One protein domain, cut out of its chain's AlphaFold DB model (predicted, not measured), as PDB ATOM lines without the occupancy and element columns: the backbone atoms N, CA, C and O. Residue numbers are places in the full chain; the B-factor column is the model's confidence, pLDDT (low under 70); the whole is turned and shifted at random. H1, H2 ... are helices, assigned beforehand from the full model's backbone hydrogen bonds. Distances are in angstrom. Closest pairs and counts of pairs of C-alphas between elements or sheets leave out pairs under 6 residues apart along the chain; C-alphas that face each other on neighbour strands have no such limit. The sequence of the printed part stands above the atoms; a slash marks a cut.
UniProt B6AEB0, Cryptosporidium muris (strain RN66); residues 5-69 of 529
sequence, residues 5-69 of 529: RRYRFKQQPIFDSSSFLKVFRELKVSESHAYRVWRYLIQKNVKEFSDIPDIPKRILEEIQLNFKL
ATOM      1  N   ARG A   5     -33.676  10.533  22.431       89.38
ATOM      2  CA  ARG A   5     -34.706  10.896  23.425       89.38
ATOM      3  C   ARG A   5     -34.571  10.099  24.724       89.38
ATOM      4  O   ARG A   5     -34.901  10.643  25.771       89.38
ATOM      5  N   ARG A   6     -33.984   8.891  24.692       84.44
ATOM      6  CA  ARG A   6     -33.726   8.083  25.900       84.44
ATOM      7  C   ARG A   6     -32.938   8.832  26.969       84.44
ATOM      8  O   ARG A   6     -33.242   8.680  28.146       84.44
ATOM      9  N   TYR A   7     -31.971   9.666  26.580       81.81
ATOM     10  CA  TYR A   7     -31.127  10.405  27.530       81.81
ATOM     11  C   TYR A   7     -31.874  11.492  28.309       81.81
ATOM     12  O   TYR A   7     -31.338  12.029  29.269       81.81
ATOM     13  N   ARG A   8     -33.099  11.832  27.897       81.62
ATOM     14  CA  ARG A   8     -33.933  12.850  28.551       81.62
ATOM     15  C   ARG A   8     -34.909  12.251  29.559       81.62
ATOM     16  O   ARG A   8     -35.622  12.987  30.233       81.62
ATOM     17  N   PHE A   9     -34.983  10.927  29.643       88.25
ATOM     18  CA  PHE A   9     -35.887  10.260  30.565       88.25
ATOM     19  C   PHE A   9     -35.250  10.149  31.941       88.25
ATOM     20  O   PHE A   9     -34.135   9.651  32.082       88.25
ATOM     21  N   LYS A  10     -36.005  10.553  32.966       87.50
ATOM     22  CA  LYS A  10     -35.648  10.322  34.365       87.50
ATOM     23  C   LYS A  10     -35.612   8.823  34.665       87.50
ATOM     24  O   LYS A  10     -34.731   8.361  35.375       87.50
ATOM     25  N   GLN A  11     -36.574   8.085  34.115       93.00
ATOM     26  CA  GLN A  11     -36.651   6.628  34.195       93.00
ATOM     27  C   GLN A  11     -37.049   6.053  32.843       93.00
ATOM     28  O   GLN A  11     -37.934   6.586  32.167       93.00
ATOM     29  N   GLN A  12     -36.408   4.957  32.449       94.19
ATOM     30  CA  GLN A  12     -36.698   4.293  31.180       94.19
ATOM     31  C   GLN A  12     -38.000   3.478  31.280       94.19
ATOM     32  O   GLN A  12     -38.323   2.945  32.347       94.19
ATOM     33  N   PRO A  13     -38.764   3.333  30.186       96.06
ATOM     34  CA  PRO A  13     -39.911   2.435  30.182       96.06
ATOM     35  C   PRO A  13     -39.447   0.979  30.268       96.06
ATOM     36  O   PRO A  13     -38.507   0.575  29.582       96.06
ATOM     37  N   ILE A  14     -40.140   0.148  31.049       96.69
ATOM     38  CA  ILE A  14     -39.780  -1.279  31.178       96.69
ATOM     39  C   ILE A  14     -39.843  -2.046  29.848       96.69
ATOM     40  O   ILE A  14     -39.243  -3.109  29.716       96.69
ATOM     41  N   PHE A  15     -40.593  -1.543  28.866       96.69
ATOM     42  CA  PHE A  15     -40.741  -2.161  27.549       96.69
ATOM     43  C   PHE A  15     -39.574  -1.858  26.597       96.69
ATOM     44  O   PHE A  15     -39.508  -2.460  25.527       96.69
ATOM     45  N   ASP A  16     -38.604  -1.025  26.991       94.44
ATOM     46  CA  ASP A  16     -37.313  -0.917  26.303       94.44
ATOM     47  C   ASP A  16     -36.458  -2.160  26.603       94.44
ATOM     48  O   ASP A  16     -35.479  -2.128  27.357       94.44
ATOM     49  N   SER A  17     -36.868  -3.283  26.004       89.50
ATOM     50  CA  SER A  17     -36.459  -4.645  26.363       89.50
ATOM     51  C   SER A  17     -34.948  -4.843  26.455       89.50
ATOM     52  O   SER A  17     -34.480  -5.478  27.396       89.50
ATOM     53  N   SER A  18     -34.169  -4.264  25.539       89.25
ATOM     54  CA  SER A  18     -32.706  -4.358  25.565       89.25
ATOM     55  C   SER A  18     -32.115  -3.790  26.861       89.25
ATOM     56  O   SER A  18     -31.321  -4.463  27.525       89.25
ATOM     57  N   SER A  19     -32.552  -2.589  27.256       91.19
ATOM     58  CA  SER A  19     -32.098  -1.917  28.479       91.19
ATOM     59  C   SER A  19     -32.642  -2.591  29.737       91.19
ATOM     60  O   SER A  19     -31.894  -2.812  30.686       91.19
ATOM     61  N   PHE A  20     -33.909  -3.014  29.718       95.38
ATOM     62  CA  PHE A  20     -34.534  -3.656  30.867       95.38
ATOM     63  C   PHE A  20     -33.911  -5.025  31.152       95.38
ATOM     64  O   PHE A  20     -33.499  -5.292  32.276       95.38
ATOM     65  N   LEU A  21     -33.733  -5.870  30.129       94.50
ATOM     66  CA  LEU A  21     -33.093  -7.186  30.268       94.50
ATOM     67  C   LEU A  21     -31.614  -7.083  30.660       94.50
ATOM     68  O   LEU A  21     -31.099  -7.969  31.344       94.50
ATOM     69  N   LYS A  22     -30.925  -6.006  30.257       93.62
ATOM     70  CA  LYS A  22     -29.522  -5.773  30.617       93.62
ATOM     71  C   LYS A  22     -29.322  -5.744  32.135       93.62
ATOM     72  O   LYS A  22     -28.384  -6.387  32.597       93.62
ATOM     73  N   VAL A  23     -30.234  -5.131  32.893       93.38
ATOM     74  CA  VAL A  23     -30.175  -5.115  34.367       93.38
ATOM     75  C   VAL A  23     -30.135  -6.527  34.947       93.38
ATOM     76  O   VAL A  23     -29.286  -6.843  35.776       93.38
ATOM     77  N   PHE A  24     -31.006  -7.420  34.474       93.94
ATOM     78  CA  PHE A  24     -31.058  -8.800  34.965       93.94
ATOM     79  C   PHE A  24     -29.771  -9.567  34.629       93.94
ATOM     80  O   PHE A  24     -29.262 -10.318  35.464       93.94
ATOM     81  N   ARG A  25     -29.194  -9.333  33.443       93.81
ATOM     82  CA  ARG A  25     -27.908  -9.928  33.047       93.81
ATOM     83  C   ARG A  25     -26.746  -9.427  33.906       93.81
ATOM     84  O   ARG A  25     -25.932 -10.236  34.344       93.81
ATOM     85  N   GLU A  26     -26.680  -8.127  34.182       93.56
ATOM     86  CA  GLU A  26     -25.625  -7.516  35.007       93.56
ATOM     87  C   GLU A  26     -25.714  -7.948  36.473       93.56
ATOM     88  O   GLU A  26     -24.698  -8.254  37.100       93.56
ATOM     89  N   LEU A  27     -26.935  -8.098  36.990       91.94
ATOM     90  CA  LEU A  27     -27.192  -8.669  38.312       91.94
ATOM     91  C   LEU A  27     -27.006 -10.197  38.366       91.94
ATOM     92  O   LEU A  27     -27.125 -10.776  39.446       91.94
ATOM     93  N   LYS A  28     -26.687 -10.851  37.238       93.62
ATOM     94  CA  LYS A  28     -26.509 -12.309  37.101       93.62
ATOM     95  C   LYS A  28     -27.729 -13.114  37.566       93.62
ATOM     96  O   LYS A  28     -27.596 -14.174  38.175       93.62
ATOM     97  N   VAL A  29     -28.924 -12.613  37.265       91.81
ATOM     98  CA  VAL A  29     -30.209 -13.252  37.583       91.81
ATOM     99  C   VAL A  29     -30.959 -13.633  36.308       91.81
ATOM    100  O   VAL A  29     -30.698 -13.120  35.222       91.81
ATOM    101  N   SER A  30     -31.913 -14.559  36.427       93.25
ATOM    102  CA  SER A  30     -32.705 -15.013  35.282       93.25
ATOM    103  C   SER A  30     -33.562 -13.884  34.700       93.25
ATOM    104  O   SER A  30     -34.323 -13.243  35.431       93.25
ATOM    105  N   GLU A  31     -33.528 -13.727  33.373       93.88
ATOM    106  CA  GLU A  31     -34.412 -12.827  32.617       93.88
ATOM    107  C   GLU A  31     -35.903 -13.185  32.771       93.88
ATOM    108  O   GLU A  31     -36.768 -12.361  32.486       93.88
ATOM    109  N   SER A  32     -36.240 -14.380  33.276       93.25
ATOM    110  CA  SER A  32     -37.629 -14.764  33.583       93.25
ATOM    111  C   SER A  32     -38.336 -13.789  34.534       93.25
ATOM    112  O   SER A  32     -39.552 -13.611  34.422       93.25
ATOM    113  N   HIS A  33     -37.595 -13.100  35.410       94.44
ATOM    114  CA  HIS A  33     -38.140 -12.048  36.268       94.44
ATOM    115  C   HIS A  33     -38.631 -10.843  35.452       94.44
ATOM    116  O   HIS A  33     -39.702 -10.321  35.749       94.44
ATOM    117  N   ALA A  34     -37.941 -10.457  34.374       95.44
ATOM    118  CA  ALA A  34     -38.399  -9.394  33.477       95.44
ATOM    119  C   ALA A  34     -39.738  -9.760  32.816       95.44
ATOM    120  O   ALA A  34     -40.687  -8.977  32.831       95.44
ATOM    121  N   TYR A  35     -39.863 -11.001  32.331       95.56
ATOM    122  CA  TYR A  35     -41.129 -11.512  31.792       95.56
ATOM    123  C   TYR A  35     -42.225 -11.611  32.852       95.56
ATOM    124  O   TYR A  35     -43.404 -11.483  32.524       95.56
ATOM    125  N   ARG A  36     -41.882 -11.852  34.124       95.69
ATOM    126  CA  ARG A  36     -42.852 -11.760  35.220       95.69
ATOM    127  C   ARG A  36     -43.350 -10.323  35.363       95.69
ATOM    128  O   ARG A  36     -44.563 -10.140  35.361       95.69
ATOM    129  N   VAL A  37     -42.454  -9.334  35.385       96.62
ATOM    130  CA  VAL A  37     -42.831  -7.914  35.465       96.62
ATOM    131  C   VAL A  37     -43.765  -7.521  34.317       96.62
ATOM    132  O   VAL A  37     -44.870  -7.036  34.564       96.62
ATOM    133  N   TRP A  38     -43.389  -7.814  33.068       97.19
ATOM    134  CA  TRP A  38     -44.229  -7.499  31.908       97.19
ATOM    135  C   TRP A  38     -45.589  -8.198  31.945       97.19
ATOM    136  O   TRP A  38     -46.607  -7.562  31.684       97.19
ATOM    137  N   ARG A  39     -45.640  -9.491  32.296       95.62
ATOM    138  CA  ARG A  39     -46.913 -10.226  32.379       95.62
ATOM    139  C   ARG A  39     -47.834  -9.668  33.453       95.62
ATOM    140  O   ARG A  39     -49.022  -9.529  33.188       95.62
ATOM    141  N   TYR A  40     -47.312  -9.342  34.635       96.19
ATOM    142  CA  TYR A  40     -48.125  -8.753  35.700       96.19
ATOM    143  C   TYR A  40     -48.657  -7.379  35.299       96.19
ATOM    144  O   TYR A  40     -49.840  -7.114  35.500       96.19
ATOM    145  N   LEU A  41     -47.845  -6.542  34.648       95.88
ATOM    146  CA  LEU A  41     -48.340  -5.274  34.116       95.88
ATOM    147  C   LEU A  41     -49.465  -5.500  33.098       95.88
ATOM    148  O   LEU A  41     -50.561  -4.980  33.284       95.88
ATOM    149  N   ILE A  42     -49.226  -6.316  32.067       93.44
ATOM    150  CA  ILE A  42     -50.173  -6.535  30.960       93.44
ATOM    151  C   ILE A  42     -51.470  -7.209  31.431       93.44
ATOM    152  O   ILE A  42     -52.549  -6.833  30.986       93.44
ATOM    153  N   GLN A  43     -51.385  -8.218  32.304       90.94
ATOM    154  CA  GLN A  43     -52.529  -9.069  32.663       90.94
ATOM    155  C   GLN A  43     -53.237  -8.641  33.948       90.94
ATOM    156  O   GLN A  43     -54.407  -8.975  34.132       90.94
ATOM    157  N   LYS A  44     -52.524  -7.984  34.871       92.50
ATOM    158  CA  LYS A  44     -53.041  -7.610  36.197       92.50
ATOM    159  C   LYS A  44     -53.093  -6.105  36.423       92.50
ATOM    160  O   LYS A  44     -53.665  -5.696  37.424       92.50
ATOM    161  N   ASN A  45     -52.551  -5.292  35.508       93.00
ATOM    162  CA  ASN A  45     -52.569  -3.831  35.602       93.00
ATOM    163  C   ASN A  45     -52.004  -3.320  36.947       93.00
ATOM    164  O   ASN A  45     -52.574  -2.427  37.578       93.00
ATOM    165  N   VAL A  46     -50.896  -3.928  37.394       94.88
ATOM    166  CA  VAL A  46     -50.191  -3.522  38.623       94.88
ATOM    167  C   VAL A  46     -49.760  -2.057  38.553       94.88
ATOM    168  O   VAL A  46     -49.457  -1.552  37.467       94.88
ATOM    169  N   LYS A  47     -49.756  -1.372  39.701       93.56
ATOM    170  CA  LYS A  47     -49.456   0.066  39.778       93.56
ATOM    171  C   LYS A  47     -48.042   0.340  40.253       93.56
ATOM    172  O   LYS A  47     -47.443   1.304  39.792       93.56
ATOM    173  N   GLU A  48     -47.504  -0.545  41.082       94.75
ATOM    174  CA  GLU A  48     -46.153  -0.450  41.612       94.75
ATOM    175  C   GLU A  48     -45.378  -1.749  41.374       94.75
ATOM    176  O   GLU A  48     -45.944  -2.840  41.279       94.75
ATOM    177  N   PHE A  49     -44.047  -1.659  41.300       95.69
ATOM    178  CA  PHE A  49     -43.209  -2.856  41.171       95.69
ATOM    179  C   PHE A  49     -43.326  -3.793  42.385       95.69
ATOM    180  O   PHE A  49     -43.144  -5.000  42.242       95.69
ATOM    181  N   SER A  50     -43.648  -3.251  43.565       92.88
ATOM    182  CA  SER A  50     -43.859  -4.012  44.802       92.88
ATOM    183  C   SER A  50     -45.089  -4.919  44.762       92.88
ATOM    184  O   SER A  50     -45.145  -5.886  45.515       92.88
ATOM    185  N   ASP A  51     -46.046  -4.647  43.872       94.31
ATOM    186  CA  ASP A  51     -47.259  -5.461  43.711       94.31
ATOM    187  C   ASP A  51     -46.974  -6.782  42.973       94.31
ATOM    188  O   ASP A  51     -47.857  -7.628  42.808       94.31
ATOM    189  N   ILE A  52     -45.747  -6.954  42.471       95.19
ATOM    190  CA  ILE A  52     -45.334  -8.094  41.660       95.19
ATOM    191  C   ILE A  52     -44.676  -9.123  42.588       95.19
ATOM    192  O   ILE A  52     -43.571  -8.883  43.083       95.19
ATOM    193  N   PRO A  53     -45.312 -10.284  42.823       93.31
ATOM    194  CA  PRO A  53     -44.784 -11.278  43.743       93.31
ATOM    195  C   PRO A  53     -43.497 -11.908  43.205       93.31
ATOM    196  O   PRO A  53     -43.235 -11.930  41.997       93.31
ATOM    197  N   ASP A  54     -42.713 -12.475  44.119       91.25
ATOM    198  CA  ASP A  54     -41.516 -13.259  43.810       91.25
ATOM    199  C   ASP A  54     -40.460 -12.490  42.992       91.25
ATOM    200  O   ASP A  54     -39.758 -13.071  42.157       91.25
ATOM    201  N   ILE A  55     -40.349 -11.173  43.198       91.25
ATOM    202  CA  ILE A  55     -39.226 -10.369  42.708       91.25
ATOM    203  C   ILE A  55     -38.236 -10.169  43.866       91.25
ATOM    204  O   ILE A  55     -38.576  -9.522  44.856       91.25
ATOM    205  N   PRO A  56     -37.008 -10.718  43.781       90.19
ATOM    206  CA  PRO A  56     -35.970 -10.493  44.782       90.19
ATOM    207  C   PRO A  56     -35.747  -9.006  45.080       90.19
ATOM    208  O   PRO A  56     -35.600  -8.207  44.155       90.19
ATOM    209  N   LYS A  57     -35.627  -8.646  46.366       90.81
ATOM    210  CA  LYS A  57     -35.472  -7.252  46.830       90.81
ATOM    211  C   LYS A  57     -34.365  -6.483  46.095       90.81
ATOM    212  O   LYS A  57     -34.594  -5.371  45.645       90.81
ATOM    213  N   ARG A  58     -33.206  -7.116  45.879       88.94
ATOM    214  CA  ARG A  58     -32.080  -6.525  45.133       88.94
ATOM    215  C   ARG A  58     -32.442  -6.143  43.691       88.94
ATOM    216  O   ARG A  58     -31.936  -5.157  43.177       88.94
ATOM    217  N   ILE A  59     -33.281  -6.938  43.024       91.62
ATOM    218  CA  ILE A  59     -33.766  -6.626  41.671       91.62
ATOM    219  C   ILE A  59     -34.775  -5.486  41.749       91.62
ATOM    220  O   ILE A  59     -34.711  -4.571  40.937       91.62
ATOM    221  N   LEU A  60     -35.697  -5.560  42.716       93.19
ATOM    222  CA  LEU A  60     -36.750  -4.570  42.914       93.19
ATOM    223  C   LEU A  60     -36.172  -3.159  43.101       93.19
ATOM    224  O   LEU A  60     -36.620  -2.237  42.429       93.19
ATOM    225  N   GLU A  61     -35.145  -3.017  43.939       91.56
ATOM    226  CA  GLU A  61     -34.443  -1.747  44.168       91.56
ATOM    227  C   GLU A  61     -33.841  -1.192  42.865       91.56
ATOM    228  O   GLU A  61     -34.082  -0.040  42.510       91.56
ATOM    229  N   GLU A  62     -33.132  -2.022  42.095       92.44
ATOM    230  CA  GLU A  62     -32.485  -1.598  40.847       92.44
ATOM    231  C   GLU A  62     -33.498  -1.183  39.765       92.44
ATOM    232  O   GLU A  62     -33.319  -0.166  39.085       92.44
ATOM    233  N   ILE A  63     -34.585  -1.949  39.594       94.75
ATOM    234  CA  ILE A  63     -35.609  -1.619  38.594       94.75
ATOM    235  C   ILE A  63     -36.427  -0.393  39.007       94.75
ATOM    236  O   ILE A  63     -36.774   0.399  38.138       94.75
ATOM    237  N   GLN A  64     -36.692  -0.194  40.303       94.69
ATOM    238  CA  GLN A  64     -37.406   0.983  40.808       94.69
ATOM    239  C   GLN A  64     -36.601   2.270  40.651       94.69
ATOM    240  O   GLN A  64     -37.193   3.326  40.450       94.69
ATOM    241  N   LEU A  65     -35.271   2.201  40.737       93.19
ATOM    242  CA  LEU A  65     -34.410   3.362  40.525       93.19
ATOM    243  C   LEU A  65     -34.407   3.787  39.052       93.19
ATOM    244  O   LEU A  65     -34.635   4.956  38.745       93.19
ATOM    245  N   ASN A  66     -34.208   2.836  38.138       93.62
ATOM    246  CA  ASN A  66     -33.899   3.141  36.738       93.62
ATOM    247  C   ASN A  66     -35.105   3.090  35.785       93.62
ATOM    248  O   ASN A  66     -35.048   3.668  34.694       93.62
ATOM    249  N   PHE A  67     -36.182   2.395  36.158       96.56
ATOM    250  CA  PHE A  67     -37.313   2.124  35.273       96.56
ATOM    251  C   PHE A  67     -38.646   2.547  35.872       96.56
ATOM    252  O   PHE A  67     -38.826   2.640  37.083       96.56
ATOM    253  N   LYS A  68     -39.614   2.754  34.983       95.94
ATOM    254  CA  LYS A  68     -41.006   3.016  35.333       95.94
ATOM    255  C   LYS A  68     -41.917   2.053  34.585       95.94
ATOM    256  O   LYS A  68     -41.698   1.793  33.402       95.94
ATOM    257  N   LEU A  69     -42.946   1.539  35.268       96.56
ATOM    258  CA  LEU A  69     -43.919   0.619  34.666       96.56
ATOM    259  C   LEU A  69     -44.574   1.223  33.414       96.56
ATOM    260  O   LEU A  69     -44.694   0.538  32.404       96.56
TER     261      LEU A  69
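What this domain is: This is residues 5 to 69 of the 529 residues of a protein of Cryptosporidium muris (strain RN66) (UniProt B6AEB0). The longest helix, H3, and H2 form a splayed hairpin; H4 meets H2 after a long link, and small H1 lies at a far end, touching no helix. A short parallel pairing ties residues 12 to 13 to 67 to 68. The printed part has 65 residues, with four named helices in the order H1 to H4 and no named strand: all helix, compact, radius of gyration of the C-alphas 11.1 A, spans 31 by 27 by 17 A.

How they stand to each other: Start at H3, residues 32 to 44: its residues 33 to 34 alone touch H2, residues 17 to 26. Look at C-alphas Leu 21 and Ala 34, their closest, 6.6 A apart; this hairpin has a steep tilt of 43 degrees, opposite ways. H4, residues 57 to 66, only just touches H2, with 3 pairs of C-alphas within 8 A, the closest Phe 24 and Ile 59, 7.6 A; they run opposite ways at a steep tilt of 41 degrees. H3 and H4 are apart. Every O i to N i+4 pair is within hydrogen-bond range in H3, 4 of 6 in H2 and 5 of 6 in H4; H1, residues 5 to 8, is too short for one.

Where its parts are: Find C-alpha 32 at (-37.629, -14.764, 33.583); H3 runs 17.2 A from there. H2 measures 14.2 A, H4 14.6 A, ending at C-alpha 66 (-33.899, 3.141, 36.738).

The domain as a whole: C-alphas Arg 5 and Asp 54 are farthest apart, 32.3 A. The printed part has no cut, the link H3 to H4 is long, and no printed residue is under 70 in pLDDT.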